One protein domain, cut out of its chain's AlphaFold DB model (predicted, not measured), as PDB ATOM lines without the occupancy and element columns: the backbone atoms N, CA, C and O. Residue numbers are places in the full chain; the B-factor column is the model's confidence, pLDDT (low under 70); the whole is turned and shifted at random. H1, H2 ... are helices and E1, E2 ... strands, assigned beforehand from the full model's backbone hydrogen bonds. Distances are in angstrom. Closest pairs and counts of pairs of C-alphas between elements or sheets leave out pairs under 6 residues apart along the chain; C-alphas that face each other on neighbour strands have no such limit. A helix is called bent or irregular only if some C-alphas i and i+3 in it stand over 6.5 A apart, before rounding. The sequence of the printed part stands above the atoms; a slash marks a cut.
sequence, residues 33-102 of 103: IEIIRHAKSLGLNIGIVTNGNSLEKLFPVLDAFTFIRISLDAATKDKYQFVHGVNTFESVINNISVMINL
ATOM      1  N   ILE A  33     122.259  76.996 114.272       96.56
ATOM      2  CA  ILE A  33     123.199  77.849 115.017       96.56
ATOM      3  C   ILE A  33     124.542  77.967 114.304       96.56
ATOM      4  O   ILE A  33     125.084  79.061 114.155       96.56
ATOM      5  N   GLU A  34     125.051  76.848 113.801       97.06
ATOM      6  CA  GLU A  34     126.309  76.803 113.064       97.06
ATOM      7  C   GLU A  34     126.209  77.482 111.696       97.06
ATOM      8  O   GLU A  34     127.188  78.047 111.210       97.06
ATOM      9  N   ILE A  35     125.034  77.451 111.071       96.75
ATOM     10  CA  ILE A  35     124.757  78.165 109.824       96.75
ATOM     11  C   ILE A  35     124.730  79.680 110.071       96.75
ATOM     12  O   ILE A  35     125.365  80.422 109.322       96.75
ATOM     13  N   ILE A  36     124.061  80.140 111.134       97.88
ATOM     14  CA  ILE A  36     123.983  81.565 111.495       97.88
ATOM     15  C   ILE A  36     125.361  82.119 111.867       97.88
ATOM     16  O   ILE A  36     125.760  83.164 111.354       97.88
ATOM     17  N   ARG A  37     126.136  81.397 112.689       97.81
ATOM     18  CA  ARG A  37     127.522  81.776 113.018       97.81
ATOM     19  C   ARG A  37     128.387  81.899 111.771       97.81
ATOM     20  O   ARG A  37     129.137  82.865 111.639       97.81
ATOM     21  N   HIS A  38     128.254  80.949 110.844       97.75
ATOM     22  CA  HIS A  38     128.985  80.971 109.581       97.75
ATOM     23  C   HIS A  38     128.613  82.193 108.739       97.75
ATOM     24  O   HIS A  38     129.497  82.946 108.338       97.75
ATOM     25  N   ALA A  39     127.316  82.460 108.553       97.81
ATOM     26  CA  ALA A  39     126.846  83.646 107.837       97.81
ATOM     27  C   ALA A  39     127.369  84.952 108.468       97.81
ATOM     28  O   ALA A  39     127.834  85.834 107.747       97.81
ATOM     29  N   LYS A  40     127.377  85.045 109.806       97.88
ATOM     30  CA  LYS A  40     127.909  86.209 110.532       97.88
ATOM     31  C   LYS A  40     129.404  86.383 110.287       97.88
ATOM     32  O   LYS A  40     129.858  87.498 110.047       97.88
ATOM     33  N   SER A  41     130.168  85.290 110.315       97.88
ATOM     34  CA  SER A  41     131.618  85.325 110.082       97.88
ATOM     35  C   SER A  41     131.994  85.800 108.673       97.88
ATOM     36  O   SER A  41     133.072  86.354 108.484       97.88
ATOM     37  N   LEU A  42     131.084  85.643 107.706       97.88
ATOM     38  CA  LEU A  42     131.220  86.146 106.338       97.88
ATOM     39  C   LEU A  42     130.816  87.626 106.190       97.88
ATOM     40  O   LEU A  42     130.877  88.168 105.089       97.88
ATOM     41  N   GLY A  43     130.389  88.287 107.271       97.31
ATOM     42  CA  GLY A  43     129.968  89.691 107.254       97.31
ATOM     43  C   GLY A  43     128.588  89.933 106.632       97.31
ATOM     44  O   GLY A  43     128.283  91.063 106.254       97.31
ATOM     45  N   LEU A  44     127.756  88.894 106.505       98.12
ATOM     46  CA  LEU A  44     126.398  89.020 105.975       98.12
ATOM     47  C   LEU A  44     125.458  89.625 107.025       98.12
ATOM     48  O   LEU A  44     125.511  89.255 108.196       98.12
ATOM     49  N   ASN A  45     124.537  90.489 106.591       98.44
ATOM     50  CA  ASN A  45     123.372  90.857 107.399       98.44
ATOM     51  C   ASN A  45     122.372  89.697 107.412       98.44
ATOM     52  O   ASN A  45     122.063  89.128 106.361       98.44
ATOM     53  N   ILE A  46     121.851  89.348 108.586       98.56
ATOM     54  CA  ILE A  46     121.093  88.107 108.763       98.56
ATOM     55  C   ILE A  46     119.660  88.412 109.182       98.56
ATOM     56  O   ILE A  46     119.419  89.032 110.217       98.56
ATOM     57  N   GLY A  47     118.713  87.932 108.385       98.25
ATOM     58  CA  GLY A  47     117.299  87.853 108.720       98.25
ATOM     59  C   GLY A  47     116.859  86.412 108.955       98.25
ATOM     60  O   GLY A  47     117.424  85.479 108.382       98.25
ATOM     61  N   ILE A  48     115.819  86.217 109.755       98.00
ATOM     62  CA  ILE A  48     115.134  84.925 109.889       98.00
ATOM     63  C   ILE A  48     113.628  85.140 110.022       98.00
ATOM     64  O   ILE A  48     113.187  86.089 110.674       98.00
ATOM     65  N   VAL A  49     112.849  84.254 109.405       97.31
ATOM     66  CA  VAL A  49     111.393  84.172 109.568       97.31
ATOM     67  C   VAL A  49     111.070  82.879 110.309       97.31
ATOM     68  O   VAL A  49     111.488  81.805 109.881       97.31
ATOM     69  N   THR A  50     110.355  82.974 111.428       96.31
ATOM     70  CA  THR A  50     110.050  81.834 112.307       96.31
ATOM     71  C   THR A  50     108.625  81.910 112.848       96.31
ATOM     72  O   THR A  50     108.074  82.992 113.042       96.31
ATOM     73  N   ASN A  51     108.026  80.761 113.141       94.62
ATOM     74  CA  ASN A  51     106.749  80.655 113.842       94.62
ATOM     75  C   ASN A  51     106.843  80.996 115.343       94.62
ATOM     76  O   ASN A  51     105.822  81.091 116.018       94.62
ATOM     77  N   GLY A  52     108.056  81.173 115.878       94.69
ATOM     78  CA  GLY A  52     108.287  81.633 117.247       94.69
ATOM     79  C   GLY A  52     108.178  80.560 118.341       94.69
ATOM     80  O   GLY A  52     108.397  80.861 119.517       94.69
ATOM     81  N   ASN A  53     107.875  79.304 117.997       94.00
ATOM     82  CA  ASN A  53     107.717  78.238 118.995       94.00
ATOM     83  C   ASN A  53     109.049  77.804 119.627       94.00
ATOM     84  O   ASN A  53     109.044  77.369 120.772       94.00
ATOM     85  N   SER A  54     110.165  77.930 118.900       94.94
ATOM     86  CA  SER A  54     111.503  77.514 119.354       94.94
ATOM     87  C   SER A  54     112.531  78.653 119.314       94.94
ATOM     88  O   SER A  54     113.672  78.460 118.880       94.94
ATOM     89  N   LEU A  55     112.129  79.866 119.719       95.31
ATOM     90  CA  LEU A  55     113.018  81.042 119.734       95.31
ATOM     91  C   LEU A  55     114.224  80.863 120.653       95.31
ATOM     92  O   LEU A  55     115.287  81.404 120.363       95.31
ATOM     93  N   GLU A  56     114.093  80.069 121.714       94.75
ATOM     94  CA  GLU A  56     115.164  79.781 122.666       94.75
ATOM     95  C   GLU A  56     116.403  79.179 122.008       94.75
ATOM     96  O   GLU A  56     117.525  79.406 122.462       94.75
ATOM     97  N   LYS A  57     116.228  78.484 120.878       95.25
ATOM     98  CA  LYS A  57     117.357  77.984 120.093       95.25
ATOM     99  C   LYS A  57     118.224  79.115 119.560       95.25
ATOM    100  O   LYS A  57     119.427  78.930 119.457       95.25
ATOM    101  N   LEU A  58     117.645  80.269 119.232       96.38
ATOM    102  CA  LEU A  58     118.364  81.407 118.656       96.38
ATOM    103  C   LEU A  58     119.111  82.239 119.705       96.38
ATOM    104  O   LEU A  58     119.995  83.004 119.328       96.38
ATOM    105  N   PHE A  59     118.813  82.071 120.999       95.69
ATOM    106  CA  PHE A  59     119.407  82.861 122.090       95.69
ATOM    107  C   PHE A  59     120.944  82.936 122.051       95.69
ATOM    108  O   PHE A  59     121.479  84.036 122.191       95.69
ATOM    109  N   PRO A  60     121.686  81.844 121.767       96.75
ATOM    110  CA  PRO A  60     123.150  81.877 121.688       96.75
ATOM    111  C   PRO A  60     123.733  82.687 120.518       96.75
ATOM    112  O   PRO A  60     124.954  82.784 120.417       96.75
ATOM    113  N   VAL A  61     122.899  83.171 119.592       97.19
ATOM    114  CA  VAL A  61     123.299  83.901 118.376       97.19
ATOM    115  C   VAL A  61     122.391  85.108 118.095       97.19
ATOM    116  O   VAL A  61     122.317  85.559 116.955       97.19
ATOM    117  N   LEU A  62     121.685  85.642 119.103       96.50
ATOM    118  CA  LEU A  62     120.787  86.797 118.917       96.50
ATOM    119  C   LEU A  62     121.515  88.013 118.341       96.50
ATOM    120  O   LEU A  62     121.007  88.675 117.441       96.50
ATOM    121  N   ASP A  63     122.748  88.235 118.791       96.19
ATOM    122  CA  ASP A  63     123.638  89.309 118.346       96.19
ATOM    123  C   ASP A  63     124.077  89.185 116.871       96.19
ATOM    124  O   ASP A  63     124.780  90.051 116.349       96.19
ATOM    125  N   ALA A  64     123.760  88.076 116.198       97.69
ATOM    126  CA  ALA A  64     124.033  87.863 114.780       97.69
ATOM    127  C   ALA A  64     122.945  88.446 113.871       97.69
ATOM    128  O   ALA A  64     123.209  88.695 112.694       97.69
ATOM    129  N   PHE A  65     121.728  88.622 114.384       97.94
ATOM    130  CA  PHE A  65     120.582  88.985 113.563       97.94
ATOM    131  C   PHE A  65     120.473  90.493 113.364       97.94
ATOM    132  O   PHE A  65     120.525  91.282 114.300       97.94
ATOM    133  N   THR A  66     120.235  90.883 112.117       98.12
ATOM    134  CA  THR A  66     119.769  92.223 111.755       98.12
ATOM    135  C   THR A  66     118.275  92.363 112.032       98.12
ATOM    136  O   THR A  66     117.820  93.425 112.447       98.12
ATOM    137  N   PHE A  67     117.502  91.298 111.802       97.44
ATOM    138  CA  PHE A  67     116.101  91.227 112.203       97.44
ATOM    139  C   PHE A  67     115.657  89.782 112.443       97.44
ATOM    140  O   PHE A  67     116.158  88.840 111.826       97.44
ATOM    141  N   ILE A  68     114.642  89.632 113.289       97.31
ATOM    142  CA  ILE A  68     113.893  88.389 113.484       97.31
ATOM    143  C   ILE A  68     112.426  88.718 113.206       97.31
ATOM    144  O   ILE A  68     111.857  89.606 113.839       97.31
ATOM    145  N   ARG A  69     111.817  88.036 112.232       96.62
ATOM    146  CA  ARG A  69     110.395  88.175 111.898       96.62
ATOM    147  C   ARG A  69     109.635  86.973 112.436       96.62
ATOM    148  O   ARG A  69     110.018  85.834 112.181       96.62
ATOM    149  N   ILE A  70     108.545  87.239 113.147       95.00
ATOM    150  CA  ILE A  70     107.743  86.201 113.795       95.00
ATOM    151  C   ILE A  70     106.364  86.136 113.148       95.00
ATOM    152  O   ILE A  70     105.639  87.131 113.121       95.00
ATOM    153  N   SER A  71     106.011  84.960 112.638       92.19
ATOM    154  CA  SER A  71     104.706  84.662 112.044       92.19
ATOM    155  C   SER A  71     103.668  84.414 113.138       92.19
ATOM    156  O   SER A  71     103.415  83.277 113.533       92.19
ATOM    157  N   LEU A  72     103.095  85.496 113.669       90.31
ATOM    158  CA  LEU A  72     102.034  85.424 114.676       90.31
ATOM    159  C   LEU A  72     100.639  85.330 114.029       90.31
ATOM    160  O   LEU A  72      99.817  84.540 114.469       90.31
ATOM    161  N   ASP A  73     100.362  86.109 112.980       83.19
ATOM    162  CA  ASP A  73      99.139  86.102 112.145       83.19
ATOM    163  C   ASP A  73      97.776  86.011 112.878       83.19
ATOM    164  O   ASP A  73      96.760  85.630 112.299       83.19
ATOM    165  N   ALA A  74      97.722  86.404 114.154       86.44
ATOM    166  CA  ALA A  74      96.501  86.502 114.942       86.44
ATOM    167  C   ALA A  74      96.687  87.429 116.150       86.44
ATOM    168  O   ALA A  74      97.748  87.471 116.764       86.44
ATOM    169  N   ALA A  75      95.621  88.146 116.518       84.25
ATOM    170  CA  ALA A  75      95.599  89.023 117.693       84.25
ATOM    171  C   ALA A  75      95.079  88.330 118.967       84.25
ATOM    172  O   ALA A  75      95.159  88.898 120.052       84.25
ATOM    173  N   THR A  76      94.498  87.133 118.841       88.25
ATOM    174  CA  THR A  76      93.938  86.371 119.963       88.25
ATOM    175  C   THR A  76      94.286  84.897 119.831       88.25
ATOM    176  O   THR A  76      94.420  84.383 118.719       88.25
ATOM    177  N   LYS A  77      94.352  84.204 120.971       89.94
ATOM    178  CA  LYS A  77      94.565  82.756 121.054       89.94
ATOM    179  C   LYS A  77      93.604  81.960 120.167       89.94
ATOM    180  O   LYS A  77      94.056  81.111 119.406       89.94
ATOM    181  N   ASP A  78      92.309  82.268 120.211       90.38
ATOM    182  CA  ASP A  78      91.297  81.535 119.437       90.38
ATOM    183  C   ASP A  78      91.506  81.695 117.926       90.38
ATOM    184  O   ASP A  78      91.419  80.728 117.171       90.38
ATOM    185  N   LYS A  79      91.847  82.910 117.474       89.88
ATOM    186  CA  LYS A  79      92.174  83.161 116.064       89.88
ATOM    187  C   LYS A  79      93.489  82.498 115.667       89.88
ATOM    188  O   LYS A  79      93.578  81.965 114.568       89.88
ATOM    189  N   TYR A  80      94.479  82.496 116.556       90.44
ATOM    190  CA  TYR A  80      95.753  81.822 116.321       90.44
ATOM    191  C   TYR A  80      95.542  80.320 116.136       90.44
ATOM    192  O   TYR A  80      96.017  79.747 115.162       90.44
ATOM    193  N   GLN A  81      94.760  79.697 117.019       90.00
ATOM    194  CA  GLN A  81      94.423  78.282 116.916       90.00
ATOM    195  C   GLN A  81      93.621  77.975 115.647       90.00
ATOM    196  O   GLN A  81      93.861  76.949 115.018       90.00
ATOM    197  N   PHE A  82      92.706  78.859 115.244       90.25
ATOM    198  CA  PHE A  82      91.962  78.711 113.994       90.25
ATOM    199  C   PHE A  82      92.867  78.774 112.751       90.25
ATOM    200  O   PHE A  82      92.707  77.962 111.847       90.25
ATOM    201  N   VAL A  83      93.819  79.716 112.705       88.50
ATOM    202  CA  VAL A  83      94.716  79.924 111.551       88.50
ATOM    203  C   VAL A  83      95.827  78.872 111.489       88.50
ATOM    204  O   VAL A  83      96.081  78.310 110.427       88.50
ATOM    205  N   HIS A  84      96.483  78.595 112.617       85.06
ATOM    206  CA  HIS A  84      97.687  77.754 112.676       85.06
ATOM    207  C   HIS A  84      97.404  76.304 113.082       85.06
ATOM    208  O   HIS A  84      98.294  75.460 113.012       85.06
ATOM    209  N   GLY A  85      96.189  75.995 113.545       88.94
ATOM    210  CA  GLY A  85      95.806  74.650 113.987       88.94
ATOM    211  C   GLY A  85      96.474  74.191 115.289       88.94
ATOM    212  O   GLY A  85      96.340  73.029 115.669       88.94
ATOM    213  N   VAL A  86      97.188  75.082 115.987       88.62
ATOM    214  CA  VAL A  86      97.939  74.780 117.214       88.62
ATOM    215  C   VAL A  86      97.597  75.757 118.337       88.62
ATOM    216  O   VAL A  86      97.318  76.933 118.116       88.62
ATOM    217  N   ASN A  87      97.634  75.265 119.572       91.38
ATOM    218  CA  ASN A  87      97.328  76.049 120.767       91.38
ATOM    219  C   ASN A  87      98.618  76.523 121.463       91.38
ATOM    220  O   ASN A  87      98.898  76.133 122.596       91.38
ATOM    221  N   THR A  88      99.428  77.321 120.763       93.31
ATOM    222  CA  THR A  88     100.738  77.789 121.263       93.31
ATOM    223  C   THR A  88     100.875  79.309 121.343       93.31
ATOM    224  O   THR A  88     101.942  79.789 121.708       93.31
ATOM    225  N   PHE A  89      99.802  80.070 121.094       93.50
ATOM    226  CA  PHE A  89      99.811  81.541 121.104       93.50
ATOM    227  C   PHE A  89     100.509  82.135 122.336       93.50
ATOM    228  O   PHE A  89     101.485  82.862 122.195       93.50
ATOM    229  N   GLU A  90     100.072  81.763 123.543       94.31
ATOM    230  CA  GLU A  90     100.657  82.269 124.798       94.31
ATOM    231  C   GLU A  90     102.141  81.905 124.941       94.31
ATOM    232  O   GLU A  90     102.944  82.717 125.394       94.31
ATOM    233  N   SER A  91     102.526  80.699 124.508       94.06
ATOM    234  CA  SER A  91     103.926  80.269 124.525       94.06
ATOM    235  C   SER A  91     104.770  81.111 123.575       94.06
ATOM    236  O   SER A  91     105.866  81.518 123.941       94.06
ATOM    237  N   VAL A  92     104.261  81.400 122.374       95.00
ATOM    238  CA  VAL A  92     104.944  82.255 121.396       95.00
ATOM    239  C   VAL A  92     105.098  83.673 121.949       95.00
ATOM    240  O   VAL A  92     106.199  84.214 121.905       95.00
ATOM    241  N   ILE A  93     104.048  84.255 122.539       95.25
ATOM    242  CA  ILE A  93     104.126  85.577 123.183       95.25
ATOM    243  C   ILE A  93     105.168  85.581 124.309       95.25
ATOM    244  O   ILE A  93     106.018  86.470 124.349       95.25
ATOM    245  N   ASN A  94     105.168  84.567 125.177       96.00
ATOM    246  CA  ASN A  94     106.161  84.446 126.241       96.00
ATOM    247  C   ASN A  94     107.592  84.327 125.688       96.00
ATOM    248  O   ASN A  94     108.497  85.007 126.170       96.00
ATOM    249  N   ASN A  95     107.801  83.516 124.649       95.94
ATOM    250  CA  ASN A  95     109.104  83.363 124.002       95.94
ATOM    251  C   ASN A  95     109.617  84.697 123.432       95.94
ATOM    252  O   ASN A  95     110.801  85.007 123.563       95.94
ATOM    253  N   ILE A  96     108.726  85.512 122.850       95.44
ATOM    254  CA  ILE A  96     109.045  86.866 122.373       95.44
ATOM    255  C   ILE A  96     109.478  87.757 123.535       95.44
ATOM    256  O   ILE A  96     110.516  88.410 123.450       95.44
ATOM    257  N   SER A  97     108.707  87.776 124.625       96.44
ATOM    258  CA  SER A  97     109.033  88.580 125.806       96.44
ATOM    259  C   SER A  97     110.387  88.199 126.403       96.44
ATOM    260  O   SER A  97     111.175  89.081 126.736       96.44
ATOM    261  N   VAL A  98     110.692  86.902 126.503       96.62
ATOM    262  CA  VAL A  98     112.003  86.425 126.971       96.62
ATOM    263  C   VAL A  98     113.117  86.891 126.037       96.62
ATOM    264  O   VAL A  98     114.109  87.428 126.516       96.62
ATOM    265  N   MET A  99     112.945  86.742 124.722       95.56
ATOM    266  CA  MET A  99     113.945  87.156 123.735       95.56
ATOM    267  C   MET A  99     114.277  88.653 123.832       95.56
ATOM    268  O   MET A  99     115.450  89.009 123.813       95.56
ATOM    269  N   ILE A 100     113.266  89.517 123.984       93.88
ATOM    270  CA  ILE A 100     113.449  90.973 124.134       93.88
ATOM    271  C   ILE A 100     114.233  91.315 125.410       93.88
ATOM    272  O   ILE A 100     115.031  92.242 125.413       93.88
ATOM    273  N   ASN A 101     114.035  90.566 126.495       94.50
ATOM    274  CA  ASN A 101     114.766  90.790 127.746       94.50
ATOM    275  C   ASN A 101     116.228  90.299 127.702       94.50
ATOM    276  O   ASN A 101     116.981  90.564 128.638       94.50
ATOM    277  N   LEU A 102     116.617  89.556 126.660       88.62
ATOM    278  CA  LEU A 102     117.974  89.036 126.458       88.62
ATOM    279  C   LEU A 102     118.791  89.845 125.440       88.62
ATOM    280  O   LEU A 102     120.003  89.639 125.365       88.62
TER     281      LEU A 102
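Overview. This is residues 33 to 102 of the 103 residues of a protein of Solobacterium moorei (UniProt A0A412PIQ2). A short ribbon of two parallel strands, E1 and E2, has the helices H1 and H2 side by side next to it; H4 packs on H2 and reaches toward the far end of the long axis, where H3 sits crosswise at its start. The printed part has 70 residues, in the order H1 E1 H2 E2 H3 H4, and its class is mixed, helices and strands. It is only just loose, close to compact, with a radius of gyration of the C-alphas of 13.6 A, and spans 42 by 21 by 16 A.

Arrangement. H1, residues 33 to 41, touches H2, residues 55 to 64, the same way at a shallow tilt of 11 degrees, the C-alphas of Lys 40 and Ala 64 being closest at 6.0 A. E1, residues 45 to 50, and E2, residues 65 to 70, are parallel neighbours at 16 degrees, with N 66 and O 46 at 2.8 A and N 50 and O 69 at 3.0 A, within hydrogen-bond range. E1, H2 and E2 form a strand-helix-strand unit, two parallel neighbour strands with a helix between, its crossover right-handed. H2 and E2 are near each other, with 5 pairs of C-alphas within 10 A. H3, residues 77 to 84, touches residues 89 to 90 alone of H4, residues 89 to 102, about perpendicular at 84 degrees; the C-alphas of Lys 77 and Phe 89 are closest at 5.4 A. H4 touches H2 the same way at a shallow tilt of 32 degrees, only just short of steep, the C-alphas of Leu 55 and Asn 95 being closest at 6.2 A. H1 and H4 are apart. Every O i to N i+4 pair is within hydrogen-bond range in H1, H3 and H4; H2 has 1 of 6, and 5 of 7 O i to N i+3 pairs.

Along the chain. H1 begins at C-alpha 33, (123.199, 77.849, 115.017), and is 12.3 A long. E1 is 16.8 A, H2 13.9 A, E2 13.1 A and H3 10.2 A long. H2 is irregular, with C-alphas 60 and 63 8.2 A apart. H4, 20.4 A long, ends at C-alpha 102, (117.974, 89.036, 126.458).

Size, cuts and confidence. The C-alphas farthest apart, of Leu 42 and Asp 78, are 42.3 A from each other. The printed part has no cut and no long link. No printed residue is under pLDDT 70.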